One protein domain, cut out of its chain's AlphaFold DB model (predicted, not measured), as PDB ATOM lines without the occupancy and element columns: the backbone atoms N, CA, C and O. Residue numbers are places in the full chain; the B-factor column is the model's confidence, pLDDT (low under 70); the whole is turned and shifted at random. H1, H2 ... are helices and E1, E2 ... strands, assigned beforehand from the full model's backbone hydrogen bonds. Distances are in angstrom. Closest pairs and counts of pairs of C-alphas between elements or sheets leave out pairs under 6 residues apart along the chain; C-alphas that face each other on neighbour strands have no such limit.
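AT A GLANCE: This is residues 3 to 134 of the 156 residues of an uncharacterized protein of Brevibacillus fluminis (UniProt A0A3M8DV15). A long helical hairpin, H1 and H2, and a small, strongly twisted sheet of four strands make the two arms of a V that meet at a corner, where E1 runs into H1 and H2 returns into E2. The short helix H3 sits near the other end of the sheet, by the beginning of E1 and the later part of E2. The printed part has 132 residues, with three named helices and four named strands in the order E1, H1, H2, E2, H3, E3, E4; the class is mixed, helices and strands, and the mixed sheet has the order E2, E1, E3, E4. The whole is only just extended, close to loose, with a radius of gyration of the C-alphas of 21.4 A, and its outline is flat, spanning 60 by 46 by 18 A.

HOW THE PARTS SIT: E1, residues 3 to 13, is an inner strand of the sheet. H1, residues 16 to 52, is on the sheet but only grazes it, with its residues 17 to 22. H2, residues 56 to 89, touches H1 and forms a helical hairpin with it; they run opposite ways at a shallow tilt of 11 degrees, and their closest C-alphas, those of Ala 51 and Arg 59, are 5.1 A apart. H2 is only just on the sheet, with 5 pairs of C-alphas within 10 A, and only grazes it with residues 83 to 87. E2, residues 95 to 107, is an edge strand that bends by 78 degrees at residue 98. It is antiparallel to E1, with N 8 and O 101 at 2.8 A and N 98 and O 10 at 2.9 A, within hydrogen-bond range. H3, residues 113 to 117, only grazes the sheet; it is apart from H1 and H2. E3, residues 121 to 125, is parallel to E1, with N 11 and O 122 within hydrogen-bond range at 2.8 A. E4, residues 128 to 133, is the other edge strand and forms an antiparallel hairpin with E3, with N 123 and O 131 within hydrogen-bond range at 2.8 A. In H1, H2 and H3 every O i to N i+4 pair is within hydrogen-bond range.

IN THESE COORDINATES: E1 begins at C-alpha 3, (78.887, 96.960, 87.155), and is 31.2 A long from first to last C-alpha. H1 is 53.7 A long and ends at C-alpha 52, (36.155, 68.906, 98.697). H2 is 49.2 A long and E2 30.3 A. H3 measures 6.1 A, E3 13.4 A and E4 14.8 A, ending at C-alpha 133, (73.702, 97.274, 66.385).

THE WHOLE: The two C-alphas farthest apart, those of Gly 53 and Gly 110, are 62.4 A apart. The printed part has no cut, and its six links are tight. The mean pLDDT of the printed part is 93.3, and no printed residue is under 70.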
ATOM      1  N   THR A   3      79.207  97.871  88.266       96.06
ATOM      2  CA  THR A   3      78.887  96.960  87.155       96.06
ATOM      3  C   THR A   3      77.461  96.471  87.314       96.06
ATOM      4  O   THR A   3      77.068  96.058  88.404       96.06
ATOM      5  N   ILE A   4      76.700  96.501  86.229       93.75
ATOM      6  CA  ILE A   4      75.315  96.034  86.192       93.75
ATOM      7  C   ILE A   4      75.127  95.032  85.056       93.75
ATOM      8  O   ILE A   4      75.910  94.998  84.107       93.75
ATOM      9  N   GLN A   5      74.083  94.211  85.157       93.19
ATOM     10  CA  GLN A   5      73.676  93.300  84.089       93.19
ATOM     11  C   GLN A   5      72.540  93.928  83.288       93.19
ATOM     12  O   GLN A   5      71.559  94.396  83.867       93.19
ATOM     13  N   ARG A   6      72.650  93.893  81.962       90.81
ATOM     14  CA  ARG A   6      71.594  94.282  81.025       90.81
ATOM     15  C   ARG A   6      71.235  93.124  80.107       90.81
ATOM     16  O   ARG A   6      72.044  92.231  79.861       90.81
ATOM     17  N   GLN A   7      70.012  93.146  79.600       92.19
ATOM     18  CA  GLN A   7      69.527  92.182  78.623       92.19
ATOM     19  C   GLN A   7      69.751  92.708  77.203       92.19
ATOM     20  O   GLN A   7      69.394  93.843  76.905       92.19
ATOM     21  N   ILE A   8      70.329  91.881  76.332       93.50
ATOM     22  CA  ILE A   8      70.553  92.184  74.918       93.50
ATOM     23  C   ILE A   8      69.675  91.250  74.079       93.50
ATOM     24  O   ILE A   8      69.874  90.030  74.136       93.50
ATOM     25  N   PRO A   9      68.711  91.774  73.302       93.44
ATOM     26  CA  PRO A   9      67.946  90.963  72.370       93.44
ATOM     27  C   PRO A   9      68.844  90.426  71.251       93.44
ATOM     28  O   PRO A   9      69.679  91.132  70.680       93.44
ATOM     29  N   VAL A  10      68.629  89.161  70.919       94.81
ATOM     30  CA  VAL A  10      69.227  88.465  69.786       94.81
ATOM     31  C   VAL A  10      68.127  88.203  68.766       94.81
ATOM     32  O   VAL A  10      67.118  87.559  69.070       94.81
ATOM     33  N   LYS A  11      68.331  88.689  67.547       94.62
ATOM     34  CA  LYS A  11      67.474  88.431  66.394       94.62
ATOM     35  C   LYS A  11      68.161  87.481  65.428       94.62
ATOM     36  O   LYS A  11      69.387  87.453  65.327       94.62
ATOM     37  N   LEU A  12      67.367  86.726  64.687       94.50
ATOM     38  CA  LEU A  12      67.829  85.813  63.656       94.50
ATOM     39  C   LEU A  12      67.379  86.307  62.280       94.50
ATOM     40  O   LEU A  12      66.215  86.649  62.101       94.50
ATOM     41  N   ILE A  13      68.286  86.312  61.303       95.88
ATOM     42  CA  ILE A  13      67.938  86.481  59.890       95.88
ATOM     43  C   ILE A  13      67.416  85.149  59.376       95.88
ATOM     44  O   ILE A  13      68.157  84.163  59.335       95.88
ATOM     45  N   LEU A  14      66.155  85.143  58.957       95.38
ATOM     46  CA  LEU A  14      65.469  83.962  58.473       95.38
ATOM     47  C   LEU A  14      66.105  83.476  57.167       95.38
ATOM     48  O   LEU A  14      66.077  84.143  56.139       95.38
ATOM     49  N   THR A  15      66.687  82.293  57.222       95.62
ATOM     50  CA  THR A  15      67.144  81.473  56.096       95.62
ATOM     51  C   THR A  15      66.338  80.180  56.039       95.62
ATOM     52  O   THR A  15      65.729  79.798  57.038       95.62
ATOM     53  N   GLU A  16      66.389  79.461  54.918       94.56
ATOM     54  CA  GLU A  16      65.707  78.164  54.788       94.56
ATOM     55  C   GLU A  16      66.137  77.177  55.885       94.56
ATOM     56  O   GLU A  16      65.313  76.579  56.572       94.56
ATOM     57  N   GLN A  17      67.447  77.103  56.142       93.19
ATOM     58  CA  GLN A  17      68.007  76.264  57.201       93.19
ATOM     59  C   GLN A  17      67.471  76.652  58.584       93.19
ATOM     60  O   GLN A  17      67.096  75.791  59.380       93.19
ATOM     61  N   SER A  18      67.450  77.950  58.896       92.56
ATOM     62  CA  SER A  18      66.947  78.416  60.188       92.56
ATOM     63  C   SER A  18      65.437  78.240  60.335       92.56
ATOM     64  O   SER A  18      64.988  77.956  61.438       92.56
ATOM     65  N   ARG A  19      64.660  78.350  59.249       94.12
ATOM     66  CA  ARG A  19      63.211  78.128  59.259       94.12
ATOM     67  C   ARG A  19      62.899  76.697  59.654       94.12
ATOM     68  O   ARG A  19      62.109  76.475  60.564       94.12
ATOM     69  N   GLU A  20      63.563  75.745  59.012       94.19
ATOM     70  CA  GLU A  20      63.366  74.331  59.307       94.19
ATOM     71  C   GLU A  20      63.788  73.989  60.739       94.19
ATOM     72  O   GLU A  20      63.083  73.290  61.468       94.19
ATOM     73  N   ARG A  21      64.903  74.567  61.195       92.69
ATOM     74  CA  ARG A  21      65.337  74.429  62.585       92.69
ATOM     75  C   ARG A  21      64.313  75.002  63.572       92.69
ATOM     76  O   ARG A  21      63.958  74.312  64.524       92.69
ATOM     77  N   LEU A  22      63.830  76.226  63.350       92.50
ATOM     78  CA  LEU A  22      62.819  76.871  64.197       92.50
ATOM     79  C   LEU A  22      61.518  76.066  64.219       92.50
ATOM     80  O   LEU A  22      60.942  75.875  65.286       92.50
ATOM     81  N   ARG A  23      61.091  75.530  63.070       94.31
ATOM     82  CA  ARG A  23      59.928  74.644  62.972       94.31
ATOM     83  C   ARG A  23      60.070  73.447  63.910       94.31
ATOM     84  O   ARG A  23      59.196  73.217  64.743       94.31
ATOM     85  N   HIS A  24      61.190  72.729  63.832       95.81
ATOM     86  CA  HIS A  24      61.448  71.588  64.711       95.81
ATOM     87  C   HIS A  24      61.517  71.971  66.193       95.81
ATOM     88  O   HIS A  24      60.957  71.260  67.033       95.81
ATOM     89  N   GLU A  25      62.180  73.084  66.521       94.12
ATOM     90  CA  GLU A  25      62.283  73.592  67.891       94.12
ATOM     91  C   GLU A  25      60.897  73.935  68.464       94.12
ATOM     92  O   GLU A  25      60.558  73.481  69.560       94.12
ATOM     93  N   TYR A  26      60.063  74.671  67.725       95.56
ATOM     94  CA  TYR A  26      58.717  75.039  68.172       95.56
ATOM     95  C   TYR A  26      57.775  73.841  68.252       95.56
ATOM     96  O   TYR A  26      57.053  73.709  69.237       95.56
ATOM     97  N   GLU A  27      57.808  72.920  67.288       97.12
ATOM     98  CA  GLU A  27      57.020  71.684  67.353       97.12
ATOM     99  C   GLU A  27      57.391  70.831  68.575       97.12
ATOM    100  O   GLU A  27      56.515  70.251  69.221       97.12
ATOM    101  N   ALA A  28      58.680  70.757  68.923       97.81
ATOM    102  CA  ALA A  28      59.128  70.068  70.129       97.81
ATOM    103  C   ALA A  28      58.615  70.756  71.402       97.81
ATOM    104  O   ALA A  28      58.088  70.079  72.288       97.81
ATOM    105  N   GLN A  29      58.696  72.087  71.471       97.19
ATOM    106  CA  GLN A  29      58.169  72.860  72.599       97.19
ATOM    107  C   GLN A  29      56.644  72.731  72.731       97.19
ATOM    108  O   GLN A  29      56.142  72.566  73.841       97.19
ATOM    109  N   ILE A  30      55.904  72.744  71.619       98.19
ATOM    110  CA  ILE A  30      54.453  72.514  71.592       98.19
ATOM    111  C   ILE A  30      54.129  71.147  72.194       98.19
ATOM    112  O   ILE A  30      53.315  71.067  73.114       98.19
ATOM    113  N   ARG A  31      54.798  70.080  71.734       98.38
ATOM    114  CA  ARG A  31      54.599  68.726  72.277       98.38
ATOM    115  C   ARG A  31      54.887  68.667  73.775       98.38
ATOM    116  O   ARG A  31      54.125  68.042  74.511       98.38
ATOM    117  N   GLN A  32      55.949  69.334  74.224       98.06
ATOM    118  CA  GLN A  32      56.298  69.405  75.639       98.06
ATOM    119  C   GLN A  32      55.200  70.099  76.457       98.06
ATOM    120  O   GLN A  32      54.732  69.537  77.441       98.06
ATOM    121  N   VAL A  33      54.743  71.286  76.046       97.81
ATOM    122  CA  VAL A  33      53.702  72.029  76.782       97.81
ATOM    123  C   VAL A  33      52.365  71.282  76.773       97.81
ATOM    124  O   VAL A  33      51.642  71.297  77.766       97.81
ATOM    125  N   GLN A  34      52.036  70.579  75.688       97.94
ATOM    126  CA  GLN A  34      50.850  69.721  75.633       97.94
ATOM    127  C   GLN A  34      50.925  68.555  76.627       97.94
ATOM    128  O   GLN A  34      49.917  68.207  77.237       97.94
ATOM    129  N   GLU A  35      52.100  67.953  76.810       97.81
ATOM    130  CA  GLU A  35      52.306  66.930  77.837       97.81
ATOM    131  C   GLU A  35      52.224  67.524  79.251       97.81
ATOM    132  O   GLU A  35      51.533  66.972  80.104       97.81
ATOM    133  N   GLU A  36      52.831  68.692  79.482       96.81
ATOM    134  CA  GLU A  36      52.712  69.435  80.747       96.81
ATOM    135  C   GLU A  36      51.240  69.741  81.087       96.81
ATOM    136  O   GLU A  36      50.837  69.622  82.245       96.81
ATOM    137  N   LEU A  37      50.423  70.104  80.090       97.06
ATOM    138  CA  LEU A  37      48.981  70.321  80.245       97.06
ATOM    139  C   LEU A  37      48.246  69.032  80.625       97.06
ATOM    140  O   LEU A  37      47.486  69.041  81.590       97.06
ATOM    141  N   ARG A  38      48.511  67.912  79.938       96.75
ATOM    142  CA  ARG A  38      47.910  66.611  80.284       96.75
ATOM    143  C   ARG A  38      48.233  66.209  81.720       96.75
ATOM    144  O   ARG A  38      47.343  65.835  82.477       96.75
ATOM    145  N   GLN A  39      49.497  66.321  82.122       96.12
ATOM    146  CA  GLN A  39      49.922  66.013  83.490       96.12
ATOM    147  C   GLN A  39      49.254  66.939  84.511       96.12
ATOM    148  O   GLN A  39      48.800  66.486  85.566       96.12
ATOM    149  N   TRP A  40      49.145  68.229  84.180       95.81
ATOM    150  CA  TRP A  40      48.458  69.209  85.010       95.81
ATOM    151  C   TRP A  40      46.977  68.877  85.207       95.81
ATOM    152  O   TRP A  40      46.496  68.973  86.330       95.81
ATOM    153  N   GLU A  41      46.269  68.426  84.168       95.19
ATOM    154  CA  GLU A  41      44.857  68.028  84.260       95.19
ATOM    155  C   GLU A  41      44.624  66.882  85.259       95.19
ATOM    156  O   GLU A  41      43.629  66.872  85.986       95.19
ATOM    157  N   PHE A  42      45.537  65.910  85.337       95.94
ATOM    158  CA  PHE A  42      45.444  64.850  86.347       95.94
ATOM    159  C   PHE A  42      45.734  65.378  87.755       95.94
ATOM    160  O   PHE A  42      45.028  65.033  88.707       95.94
ATOM    161  N   TYR A  43      46.756  66.224  87.898       94.94
ATOM    162  CA  TYR A  43      47.120  66.818  89.183       94.94
ATOM    163  C   TYR A  43      46.022  67.748  89.724       94.94
ATOM    164  O   TYR A  43      45.681  67.685  90.905       94.94
ATOM    165  N   SER A  44      45.414  68.564  88.863       95.31
ATOM    166  CA  SER A  44      44.362  69.509  89.241       95.31
ATOM    167  C   SER A  44      43.101  68.800  89.736       95.31
ATOM    168  O   SER A  44      42.546  69.197  90.759       95.31
ATOM    169  N   LYS A  45      42.698  67.688  89.102       94.69
ATOM    170  CA  LYS A  45      41.587  66.837  89.572       94.69
ATOM    171  C   LYS A  45      41.814  66.319  90.992       94.69
ATOM    172  O   LYS A  45      40.894  66.348  91.808       94.69
ATOM    173  N   ARG A  46      43.038  65.879  91.307       93.12
ATOM    174  CA  ARG A  46      43.402  65.439  92.666       93.12
ATOM    175  C   ARG A  46      43.325  66.591  93.664       93.12
ATOM    176  O   ARG A  46      42.735  66.427  94.728       93.12
ATOM    177  N   LEU A  47      43.847  67.761  93.297       91.88
ATOM    178  CA  LEU A  47      43.824  68.948  94.149       91.88
ATOM    179  C   LEU A  47      42.390  69.417  94.453       91.88
ATOM    180  O   LEU A  47      42.093  69.776  95.592       91.88
ATOM    181  N   LEU A  48      41.486  69.360  93.467       91.62
ATOM    182  CA  LEU A  48      40.061  69.644  93.669       91.62
ATOM    183  C   LEU A  48      39.420  68.639  94.624       91.62
ATOM    184  O   LEU A  48      38.738  69.046  95.563       91.62
ATOM    185  N   HIS A  49      39.664  67.343  94.426       92.00
ATOM    186  CA  HIS A  49      39.138  66.298  95.305       92.00
ATOM    187  C   HIS A  49      39.611  66.480  96.759       92.00
ATOM    188  O   HIS A  49      38.811  66.426  97.688       92.00
ATOM    189  N   GLU A  50      40.889  66.790  96.980       90.12
ATOM    190  CA  GLU A  50      41.424  67.093  98.316       90.12
ATOM    191  C   GLU A  50      40.804  68.353  98.946       90.12
ATOM    192  O   GLU A  50      40.717  68.467 100.172       90.12
ATOM    193  N   ALA A  51      40.361  69.310  98.128       89.62
ATOM    194  CA  ALA A  51      39.686  70.513  98.598       89.62
ATOM    195  C   ALA A  51      38.204  70.272  98.944       89.62
ATOM    196  O   ALA A  51      37.657  70.992  99.783       89.62
ATOM    197  N   GLN A  52      37.555  69.238  98.392       87.00
ATOM    198  CA  GLN A  52      36.155  68.906  98.697       87.00
ATOM    199  C   GLN A  52      35.918  68.609 100.187       87.00
ATOM    200  O   GLN A  52      34.823  68.841 100.680       87.00
ATOM    201  N   GLY A  53      36.924  68.181 100.951       85.38
ATOM    202  CA  GLY A  53      36.806  68.015 102.409       85.38
ATOM    203  C   GLY A  53      37.013  69.296 103.233       85.38
ATOM    204  O   GLY A  53      36.886  69.260 104.452       85.38
ATOM    205  N   LYS A  54      37.373  70.420 102.597       89.88
ATOM    206  CA  LYS A  54      37.804  71.665 103.260       89.88
ATOM    207  C   LYS A  54      36.719  72.747 103.227       89.88
ATOM    208  O   LYS A  54      35.660  72.572 102.624       89.88
ATOM    209  N   SER A  55      36.999  73.880 103.881       92.81
ATOM    210  CA  SER A  55      36.123  75.058 103.888       92.81
ATOM    211  C   SER A  55      35.873  75.604 102.477       92.81
ATOM    212  O   SER A  55      36.683  75.421 101.567       92.81
ATOM    213  N   GLN A  56      34.766  76.328 102.302       91.56
ATOM    214  CA  GLN A  56      34.417  76.955 101.023       91.56
ATOM    215  C   GLN A  56      35.524  77.888 100.505       91.56
ATOM    216  O   GLN A  56      35.868  77.823  99.329       91.56
ATOM    217  N   ALA A  57      36.136  78.686 101.386       92.19
ATOM    218  CA  ALA A  57      37.253  79.559 101.025       92.19
ATOM    219  C   ALA A  57      38.475  78.766 100.518       92.19
ATOM    220  O   ALA A  57      39.094  79.142  99.525       92.19
ATOM    221  N   ALA A  58      38.795  77.630 101.150       89.88
ATOM    222  CA  ALA A  58      39.901  76.777 100.716       89.88
ATOM    223  C   ALA A  58      39.634  76.110  99.354       89.88
ATOM    224  O   ALA A  58      40.569  75.909  98.580       89.88
ATOM    225  N   ARG A  59      38.370  75.786  99.044       92.50
ATOM    226  CA  ARG A  59      37.965  75.274  97.722       92.50
ATOM    227  C   ARG A  59      38.127  76.329  96.634       92.50
ATOM    228  O   ARG A  59      38.785  76.057  95.638       92.50
ATOM    229  N   GLN A  60      37.618  77.536  96.871       93.50
ATOM    230  CA  GLN A  60      37.734  78.652  95.927       93.50
ATOM    231  C   GLN A  60      39.199  78.986  95.625       93.50
ATOM    232  O   GLN A  60      39.590  79.082  94.467       93.50
ATOM    233  N   GLN A  61      40.051  79.055  96.653       93.50
ATOM    234  CA  GLN A  61      41.480  79.302  96.459       93.50
ATOM    235  C   GLN A  61      42.160  78.202  95.621       93.50
ATOM    236  O   GLN A  61      43.050  78.490  94.813       93.50
ATOM    237  N   ALA A  62      41.769  76.937  95.806       93.19
ATOM    238  CA  ALA A  62      42.290  75.828  95.011       93.19
ATOM    239  C   ALA A  62      41.855  75.936  93.540       93.19
ATOM    240  O   ALA A  62      42.695  75.793  92.652       93.19
ATOM    241  N   GLU A  63      40.582  76.243  93.286       94.75
ATOM    242  CA  GLU A  63      40.028  76.455  91.943       94.75
ATOM    243  C   GLU A  63      40.718  77.616  91.215       94.75
ATOM    244  O   GLU A  63      41.169  77.456  90.081       94.75
ATOM    245  N   GLU A  64      40.893  78.760  91.879       95.94
ATOM    246  CA  GLU A  64      41.578  79.924  91.308       95.94
ATOM    247  C   GLU A  64      43.033  79.622  90.949       95.94
ATOM    248  O   GLU A  64      43.519  80.013  89.881       95.94
ATOM    249  N   ARG A  65      43.750  78.914  91.831       94.31
ATOM    250  CA  ARG A  65      45.124  78.488  91.561       94.31
ATOM    251  C   ARG A  65      45.169  77.557  90.354       94.31
ATOM    252  O   ARG A  65      46.043  77.727  89.506       94.31
ATOM    253  N   ILE A  66      44.240  76.606  90.264       96.25
ATOM    254  CA  ILE A  66      44.155  75.678  89.134       96.25
ATOM    255  C   ILE A  66      43.935  76.424  87.825       96.25
ATOM    256  O   ILE A  66      44.703  76.230  86.883       96.25
ATOM    257  N   ALA A  67      42.937  77.305  87.794       96.19
ATOM    258  CA  ALA A  67      42.585  78.072  86.610       96.19
ATOM    259  C   ALA A  67      43.743  78.965  86.149       96.19
ATOM    260  O   ALA A  67      44.037  79.040  84.957       96.19
ATOM    261  N   ARG A  68      44.448  79.610  87.087       96.81
ATOM    262  CA  ARG A  68      45.613  80.452  86.780       96.81
ATOM    263  C   ARG A  68      46.752  79.649  86.156       96.81
ATOM    264  O   ARG A  68      47.316  80.055  85.146       96.81
ATOM    265  N   GLU A  69      47.091  78.515  86.756       96.19
ATOM    266  CA  GLU A  69      48.161  77.638  86.280       96.19
ATOM    267  C   GLU A  69      47.840  77.019  84.912       96.19
ATOM    268  O   GLU A  69      48.719  76.923  84.050       96.19
ATOM    269  N   GLU A  70      46.586  76.629  84.688       96.44
ATOM    270  CA  GLU A  70      46.128  76.142  83.389       96.44
ATOM    271  C   GLU A  70      46.194  77.248  82.330       96.44
ATOM    272  O   GLU A  70      46.776  77.043  81.262       96.44
ATOM    273  N   LYS A  71      45.678  78.442  82.649       97.12
ATOM    274  CA  LYS A  71      45.719  79.612  81.769       97.12
ATOM    275  C   LYS A  71      47.147  79.946  81.344       97.12
ATOM    276  O   LYS A  71      47.407  80.034  80.150       97.12
ATOM    277  N   ASN A  72      48.088  80.027  82.285       96.56
ATOM    278  CA  ASN A  72      49.494  80.323  81.985       96.56
ATOM    279  C   ASN A  72      50.112  79.316  80.994       96.56
ATOM    280  O   ASN A  72      50.902  79.688  80.125       96.56
ATOM    281  N   ARG A  73      49.768  78.025  81.112       96.75
ATOM    282  CA  ARG A  73      50.251  76.978  80.196       96.75
ATOM    283  C   ARG A  73      49.604  77.081  78.816       96.75
ATOM    284  O   ARG A  73      50.304  76.912  77.819       96.75
ATOM    285  N   ARG A  74      48.303  77.382  78.748       97.31
ATOM    286  CA  ARG A  74      47.585  77.601  77.480       97.31
ATOM    287  C   ARG A  74      48.109  78.832  76.744       97.31
ATOM    288  O   ARG A  74      48.456  78.718  75.578       97.31
ATOM    289  N   GLU A  75      48.309  79.946  77.441       97.81
ATOM    290  CA  GLU A  75      48.914  81.156  76.867       97.81
ATOM    291  C   GLU A  75      50.340  80.895  76.356       97.81
ATOM    292  O   GLU A  75      50.725  81.358  75.281       97.81
ATOM    293  N   LYS A  76      51.140  80.106  77.091       96.88
ATOM    294  CA  LYS A  76      52.466  79.671  76.625       96.88
ATOM    295  C   LYS A  76      52.362  78.861  75.328       96.88
ATOM    296  O   LYS A  76      53.162  79.094  74.424       96.88
ATOM    297  N   LEU A  77      51.408  77.933  75.238       98.00
ATOM    298  CA  LEU A  77      51.175  77.118  74.044       98.00
ATOM    299  C   LEU A  77      50.769  77.983  72.842       98.00
ATOM    300  O   LEU A  77      51.403  77.882  71.795       98.00
ATOM    301  N   GLU A  78      49.782  78.862  73.016       97.94
ATOM    302  CA  GLU A  78      49.301  79.787  71.981       97.94
ATOM    303  C   GLU A  78      50.429  80.683  71.463       97.94
ATOM    304  O   GLU A  78      50.604  80.844  70.256       97.94
ATOM    305  N   ARG A  79      51.273  81.205  72.363       95.81
ATOM    306  CA  ARG A  79      52.430  82.020  71.978       95.81
ATOM    307  C   ARG A  79      53.417  81.252  71.099       95.81
ATOM    308  O   ARG A  79      53.919  81.815  70.130       95.81
ATOM    309  N   ILE A  80      53.714  79.993  71.430       95.62
ATOM    310  CA  ILE A  80      54.649  79.172  70.645       95.62
ATOM    311  C   ILE A  80      54.030  78.809  69.287       95.62
ATOM    312  O   ILE A  80      54.720  78.846  68.271       95.62
ATOM    313  N   GLN A  81      52.730  78.506  69.246       96.88
ATOM    314  CA  GLN A  81      52.007  78.255  67.994       96.88
ATOM    315  C   GLN A  81      52.030  79.482  67.078       96.88
ATOM    316  O   GLN A  81      52.369  79.361  65.904       96.88
ATOM    317  N   PHE A  82      51.796  80.671  67.631       94.81
ATOM    318  CA  PHE A  82      51.914  81.917  66.884       94.81
ATOM    319  C   PHE A  82      53.339  82.133  66.347       94.81
ATOM    320  O   PHE A  82      53.518  82.475  65.182       94.81
ATOM    321  N   GLN A  83      54.377  81.883  67.154       91.88
ATOM    322  CA  GLN A  83      55.775  81.980  66.701       91.88
ATOM    323  C   GLN A  83      56.092  81.013  65.549       91.88
ATOM    324  O   GLN A  83      56.800  81.389  64.609       91.88
ATOM    325  N   LEU A  84      55.547  79.796  65.598       94.62
ATOM    326  CA  LEU A  84      55.660  78.818  64.522       94.62
ATOM    327  C   LEU A  84      55.009  79.334  63.234       94.62
ATOM    328  O   LEU A  84      55.673  79.365  62.197       94.62
ATOM    329  N   GLU A  85      53.762  79.799  63.303       94.06
ATOM    330  CA  GLU A  85      53.039  80.356  62.153       94.06
ATOM    331  C   GLU A  85      53.783  81.544  61.531       94.06
ATOM    332  O   GLU A  85      54.004  81.580  60.319       94.06
ATOM    333  N   GLN A  86      54.255  82.483  62.357       89.81
ATOM    334  CA  GLN A  86      55.036  83.630  61.889       89.81
ATOM    335  C   GLN A  86      56.307  83.188  61.151       89.81
ATOM    336  O   GLN A  86      56.610  83.703  60.074       89.81
ATOM    337  N   SER A  87      57.038  82.200  61.681       90.19
ATOM    338  CA  SER A  87      58.271  81.705  61.052       90.19
ATOM    339  C   SER A  87      58.051  81.066  59.672       90.19
ATOM    340  O   SER A  87      58.958  81.077  58.837       90.19
ATOM    341  N   GLN A  88      56.849  80.536  59.421       91.69
ATOM    342  CA  GLN A  88      56.464  79.932  58.144       91.69
ATOM    343  C   GLN A  88      56.022  80.982  57.116       91.69
ATOM    344  O   GLN A  88      56.290  80.821  55.925       91.69
ATOM    345  N   GLN A  89      55.362  82.051  57.569       92.50
ATOM    346  CA  GLN A  89      54.787  83.081  56.698       92.50
ATOM    347  C   GLN A  89      55.782  84.179  56.306       92.50
ATOM    348  O   GLN A  89      55.665  84.759  55.226       92.50
ATOM    349  N   LEU A  90      56.759  84.483  57.162       92.25
ATOM    350  CA  LEU A  90      57.705  85.569  56.906       92.25
ATOM    351  C   LEU A  90      58.670  85.235  55.763       92.25
ATOM    352  O   LEU A  90      59.146  84.105  55.685       92.25
ATOM    353  N   PRO A  91      59.013  86.191  54.885       94.50
ATOM    354  CA  PRO A  91      59.951  85.948  53.796       94.50
ATOM    355  C   PRO A  91      61.378  85.684  54.304       94.50
ATOM    356  O   PRO A  91      61.795  86.127  55.374       94.50
ATOM    357  N   ILE A  92      62.161  84.964  53.500       95.31
ATOM    358  CA  ILE A  92      63.599  84.802  53.740       95.31
ATOM    359  C   ILE A  92      64.269  86.183  53.773       95.31
ATOM    360  O   ILE A  92      63.962  87.056  52.966       95.31
ATOM    361  N   GLY A  93      65.189  86.373  54.716       93.75
ATOM    362  CA  GLY A  93      65.844  87.648  54.996       93.75
ATOM    363  C   GLY A  93      65.184  88.460  56.112       93.75
ATOM    364  O   GLY A  93      65.831  89.364  56.632       93.75
ATOM    365  N   SER A  94      63.953  88.131  56.530       94.75
ATOM    366  CA  SER A  94      63.308  88.788  57.674       94.75
ATOM    367  C   SER A  94      64.075  88.571  58.978       94.75
ATOM    368  O   SER A  94      64.633  87.501  59.216       94.75
ATOM    369  N   GLU A  95      64.056  89.576  59.852       93.19
ATOM    370  CA  GLU A  95      64.591  89.468  61.208       93.19
ATOM    371  C   GLU A  95      63.513  89.003  62.184       93.19
ATOM    372  O   GLU A  95      62.460  89.624  62.317       93.19
ATOM    373  N   LEU A  96      63.809  87.927  62.904       91.06
ATOM    374  CA  LEU A  96      62.943  87.339  63.914       91.06
ATOM    375  C   LEU A  96      63.543  87.515  65.307       91.06
ATOM    376  O   LEU A  96      64.726  87.219  65.482       91.06
ATOM    377  N   PRO A  97      62.761  87.916  66.324       89.94
ATOM    378  CA  PRO A  97      63.180  87.760  67.712       89.94
ATOM    379  C   PRO A  97      63.513  86.288  67.987       89.94
ATOM    380  O   PRO A  97      62.694  85.417  67.698       89.94
ATOM    381  N   TYR A  98      64.700  86.007  68.528       88.56
ATOM    382  CA  TYR A  98      65.142  84.637  68.798       88.56
ATOM    383  C   TYR A  98      65.327  84.379  70.291       88.56
ATOM    384  O   TYR A  98      64.695  83.492  70.858       88.56
ATOM    385  N   THR A  99      66.173  85.164  70.952       90.75
ATOM    386  CA  THR A  99      66.439  85.015  72.387       90.75
ATOM    387  C   THR A  99      66.941  86.325  72.977       90.75
ATOM    388  O   THR A  99      67.114  87.312  72.267       90.75
ATOM    389  N   THR A 100      67.204  86.333  74.275       93.19
ATOM    390  CA  THR A 100      67.821  87.448  74.982       93.19
ATOM    391  C   THR A 100      69.006  86.915  75.774       93.19
ATOM    392  O   THR A 100      68.894  85.888  76.443       93.19
ATOM    393  N   VAL A 101      70.141  87.606  75.716       94.25
ATOM    394  CA  VAL A 101      71.350  87.255  76.476       94.25
ATOM    395  C   VAL A 101      71.649  88.314  77.531       94.25
ATOM    396  O   VAL A 101      71.211  89.457  77.414       94.25
ATOM    397  N   GLN A 102      72.381  87.945  78.579       93.62
ATOM    398  CA  GLN A 102      72.841  88.897  79.589       93.62
ATOM    399  C   GLN A 102      74.220  89.450  79.223       93.62
ATOM    400  O   GLN A 102      75.088  88.721  78.748       93.62
ATOM    401  N   SER A 103      74.417  90.743  79.458       91.38
ATOM    402  CA  SER A 103      75.673  91.457  79.249       91.38
ATOM    403  C   SER A 103      75.995  92.296  80.475       91.38
ATOM    404  O   SER A 103      75.132  93.000  80.997       91.38
ATOM    405  N   SER A 104      77.247  92.239  80.917       92.88
ATOM    406  CA  SER A 104      77.756  93.096  81.984       92.88
ATOM    407  C   SER A 104      78.250  94.417  81.404       92.88
ATOM    408  O   SER A 104      79.033  94.415  80.456       92.88
ATOM    409  N   VAL A 105      77.821  95.536  81.982       91.06
ATOM    410  CA  VAL A 105      78.247  96.884  81.582       91.06
ATOM    411  C   VAL A 105      78.657  97.692  82.808       91.06
ATOM    412  O   VAL A 105      78.069  97.558  83.884       91.06
ATOM    413  N   GLN A 106      79.702  98.501  82.655       93.06
ATOM    414  CA  GLN A 106      80.156  99.421  83.690       93.06
ATOM    415  C   GLN A 106      79.419 100.749  83.559       93.06
ATOM    416  O   GLN A 106      79.202 101.229  82.451       93.06
ATOM    417  N   VAL A 107      79.045 101.320  84.700       93.50
ATOM    418  CA  VAL A 107      78.363 102.611  84.796       93.50
ATOM    419  C   VAL A 107      79.100 103.502  85.783       93.50
ATOM    420  O   VAL A 107      79.489 103.082  86.883       93.50
ATOM    421  N   GLN A 108      79.278 104.754  85.404       96.38
ATOM    422  CA  GLN A 108      79.890 105.803  86.203       96.38
ATOM    423  C   GLN A 108      79.013 107.062  86.227       96.38
ATOM    424  O   GLN A 108      78.058 107.214  85.469       96.38
ATOM    425  N   ILE A 109      79.317 107.959  87.169       96.19
ATOM    426  CA  ILE A 109      78.612 109.238  87.288       96.19
ATOM    427  C   ILE A 109      78.883 110.044  86.017       96.19
ATOM    428  O   ILE A 109      80.041 110.252  85.663       96.19
ATOM    429  N   GLY A 110      77.816 110.507  85.367       94.19
ATOM    430  CA  GLY A 110      77.885 111.267  84.120       94.19
ATOM    431  C   GLY A 110      77.551 110.462  82.863       94.19
ATOM    432  O   GLY A 110      77.346 111.076  81.820       94.19
ATOM    433  N   ASP A 111      77.431 109.133  82.942       91.62
ATOM    434  CA  ASP A 111      77.014 108.342  81.782       91.62
ATOM    435  C   ASP A 111      75.530 108.553  81.437       91.62
ATOM    436  O   ASP A 111      74.675 108.719  82.314       91.62
ATOM    437  N   ASN A 112      75.202 108.457  80.146       89.12
ATOM    438  CA  ASN A 112      73.818 108.434  79.691       89.12
ATOM    439  C   ASN A 112      73.198 107.051  79.926       89.12
ATOM    440  O   ASN A 112      73.539 106.061  79.277       89.12
ATOM    441  N   TRP A 113      72.228 107.003  80.838       89.12
ATOM    442  CA  TRP A 113      71.524 105.776  81.191       89.12
ATOM    443  C   TRP A 113      70.821 105.104  80.004       89.12
ATOM    444  O   TRP A 113      70.835 103.877  79.900       89.12
ATOM    445  N   ASN A 114      70.220 105.878  79.096       86.50
ATOM    446  CA  ASN A 114      69.481 105.323  77.964       86.50
ATOM    447  C   ASN A 114      70.415 104.667  76.950       86.50
ATOM    448  O   ASN A 114      70.095 103.588  76.462       86.50
ATOM    449  N   ASP A 115      71.581 105.251  76.692       84.06
ATOM    450  CA  ASP A 115      72.562 104.689  75.754       84.06
ATOM    451  C   ASP A 115      73.162 103.384  76.312       84.06
ATOM    452  O   ASP A 115      73.428 102.426  75.585       84.06
ATOM    453  N   ILE A 116      73.310 103.301  77.641       84.94
ATOM    454  CA  ILE A 116      73.736 102.079  78.332       84.94
ATOM    455  C   ILE A 116      72.636 101.013  78.326       84.94
ATOM    456  O   ILE A 116      72.932  99.825  78.193       84.94
ATOM    457  N   MET A 117      71.373 101.385  78.517       83.62
ATOM    458  CA  MET A 117      70.285 100.412  78.671       83.62
ATOM    459  C   MET A 117      69.659  99.974  77.359       83.62
ATOM    460  O   MET A 117      69.177  98.847  77.252       83.62
ATOM    461  N   THR A 118      69.643 100.850  76.364       75.75
ATOM    462  CA  THR A 118      68.896 100.639  75.131       75.75
ATOM    463  C   THR A 118      69.818 100.533  73.933       75.75
ATOM    464  O   THR A 118      70.944 101.020  73.919       75.75
ATOM    465  N   GLY A 119      69.343  99.822  72.913       73.88
ATOM    466  CA  GLY A 119      69.934  99.910  71.591       73.88
ATOM    467  C   GLY A 119      70.971  98.864  71.216       73.88
ATOM    468  O   GLY A 119      71.265  98.754  70.033       73.88
ATOM    469  N   THR A 120      71.519  98.088  72.153       87.25
ATOM    470  CA  THR A 120      72.364  96.960  71.741       87.25
ATOM    471  C   THR A 120      71.491  95.781  71.320       87.25
ATOM    472  O   THR A 120      70.738  95.269  72.141       87.25
ATOM    473  N   GLU A 121      71.605  95.332  70.074       92.62
ATOM    474  CA  GLU A 121      70.994  94.093  69.584       92.62
ATOM    475  C   GLU A 121      71.991  93.279  68.755       92.62
ATOM    476  O   GLU A 121      72.854  93.831  68.068       92.62
ATOM    477  N   ILE A 122      71.877  91.954  68.829       94.81
ATOM    478  CA  ILE A 122      72.737  91.022  68.094       94.81
ATOM    479  C   ILE A 122      71.910  90.383  66.990       94.81
ATOM    480  O   ILE A 122      70.871  89.787  67.257       94.81
ATOM    481  N   ILE A 123      72.383  90.470  65.754       96.44
ATOM    482  CA  ILE A 123      71.760  89.835  64.598       96.44
ATOM    483  C   ILE A 123      72.578  88.602  64.235       96.44
ATOM    484  O   ILE A 123      73.783  88.698  64.018       96.44
ATOM    485  N   VAL A 124      71.934  87.443  64.153       96.44
ATOM    486  CA  VAL A 124      72.562  86.151  63.854       96.44
ATOM    487  C   VAL A 124      72.022  85.611  62.535       96.44
ATOM    488  O   VAL A 124      70.823  85.645  62.287       96.44
ATOM    489  N   LYS A 125      72.888  85.057  61.689       95.88
ATOM    490  CA  LYS A 125      72.516  84.365  60.450       95.88
ATOM    491  C   LYS A 125      73.234  83.024  60.398       95.88
ATOM    492  O   LYS A 125      74.457  82.985  60.471       95.88
ATOM    493  N   ASN A 126      72.483  81.926  60.292       91.25
ATOM    494  CA  ASN A 126      73.027  80.557  60.274       91.25
ATOM    495  C   ASN A 126      74.001  80.263  61.435       91.25
ATOM    496  O   ASN A 126      75.046  79.651  61.246       91.25
ATOM    497  N   GLY A 127      73.673  80.737  62.642       88.44
ATOM    498  CA  GLY A 127      74.503  80.544  63.837       88.44
ATOM    499  C   GLY A 127      75.728  81.461  63.941       88.44
ATOM    500  O   GLY A 127      76.459  81.369  64.919       88.44
ATOM    501  N   ILE A 128      75.938  82.362  62.979       94.25
ATOM    502  CA  ILE A 128      77.055  83.312  62.955       94.25
ATOM    503  C   ILE A 128      76.528  84.712  63.277       94.25
ATOM    504  O   ILE A 128      75.493  85.117  62.746       94.25
ATOM    505  N   VAL A 129      77.233  85.467  64.126       95.88
ATOM    506  CA  VAL A 129      76.916  86.884  64.369       95.88
ATOM    507  C   VAL A 129      77.098  87.653  63.062       95.88
ATOM    508  O   VAL A 129      78.202  87.772  62.543       95.88
ATOM    509  N   HIS A 130      75.990  88.141  62.516       95.06
ATOM    510  CA  HIS A 130      75.938  88.908  61.281       95.06
ATOM    511  C   HIS A 130      76.150  90.403  61.531       95.06
ATOM    512  O   HIS A 130      76.838  91.057  60.754       95.06
ATOM    513  N   ALA A 131      75.572  90.941  62.609       94.62
ATOM    514  CA  ALA A 131      75.744  92.334  63.004       94.62
ATOM    515  C   ALA A 131      75.538  92.514  64.512       94.62
ATOM    516  O   ALA A 131      74.802  91.755  65.144       94.62
ATOM    517  N   ILE A 132      76.148  93.554  65.073       93.00
ATOM    518  CA  ILE A 132      75.817  94.088  66.395       93.00
ATOM    519  C   ILE A 132      75.427  95.540  66.167       93.00
ATOM    520  O   ILE A 132      76.234  96.320  65.666       93.00
ATOM    521  N   ARG A 133      74.188  95.894  66.490       89.75
ATOM    522  CA  ARG A 133      73.702  97.274  66.385       89.75
ATOM    523  C   ARG A 133      73.713  97.879  67.776       89.75
ATOM    524  O   ARG A 133      73.390  97.173  68.724       89.75
ATOM    525  N   GLN A 134      74.111  99.141  67.895       82.31
ATOM    526  CA  GLN A 134      74.058  99.918  69.133       82.31
ATOM    527  C   GLN A 134      73.154 101.134  68.903       82.31
ATOM    528  O   GLN A 134      73.274 101.829  67.895       82.31
TER     529      GLN A 134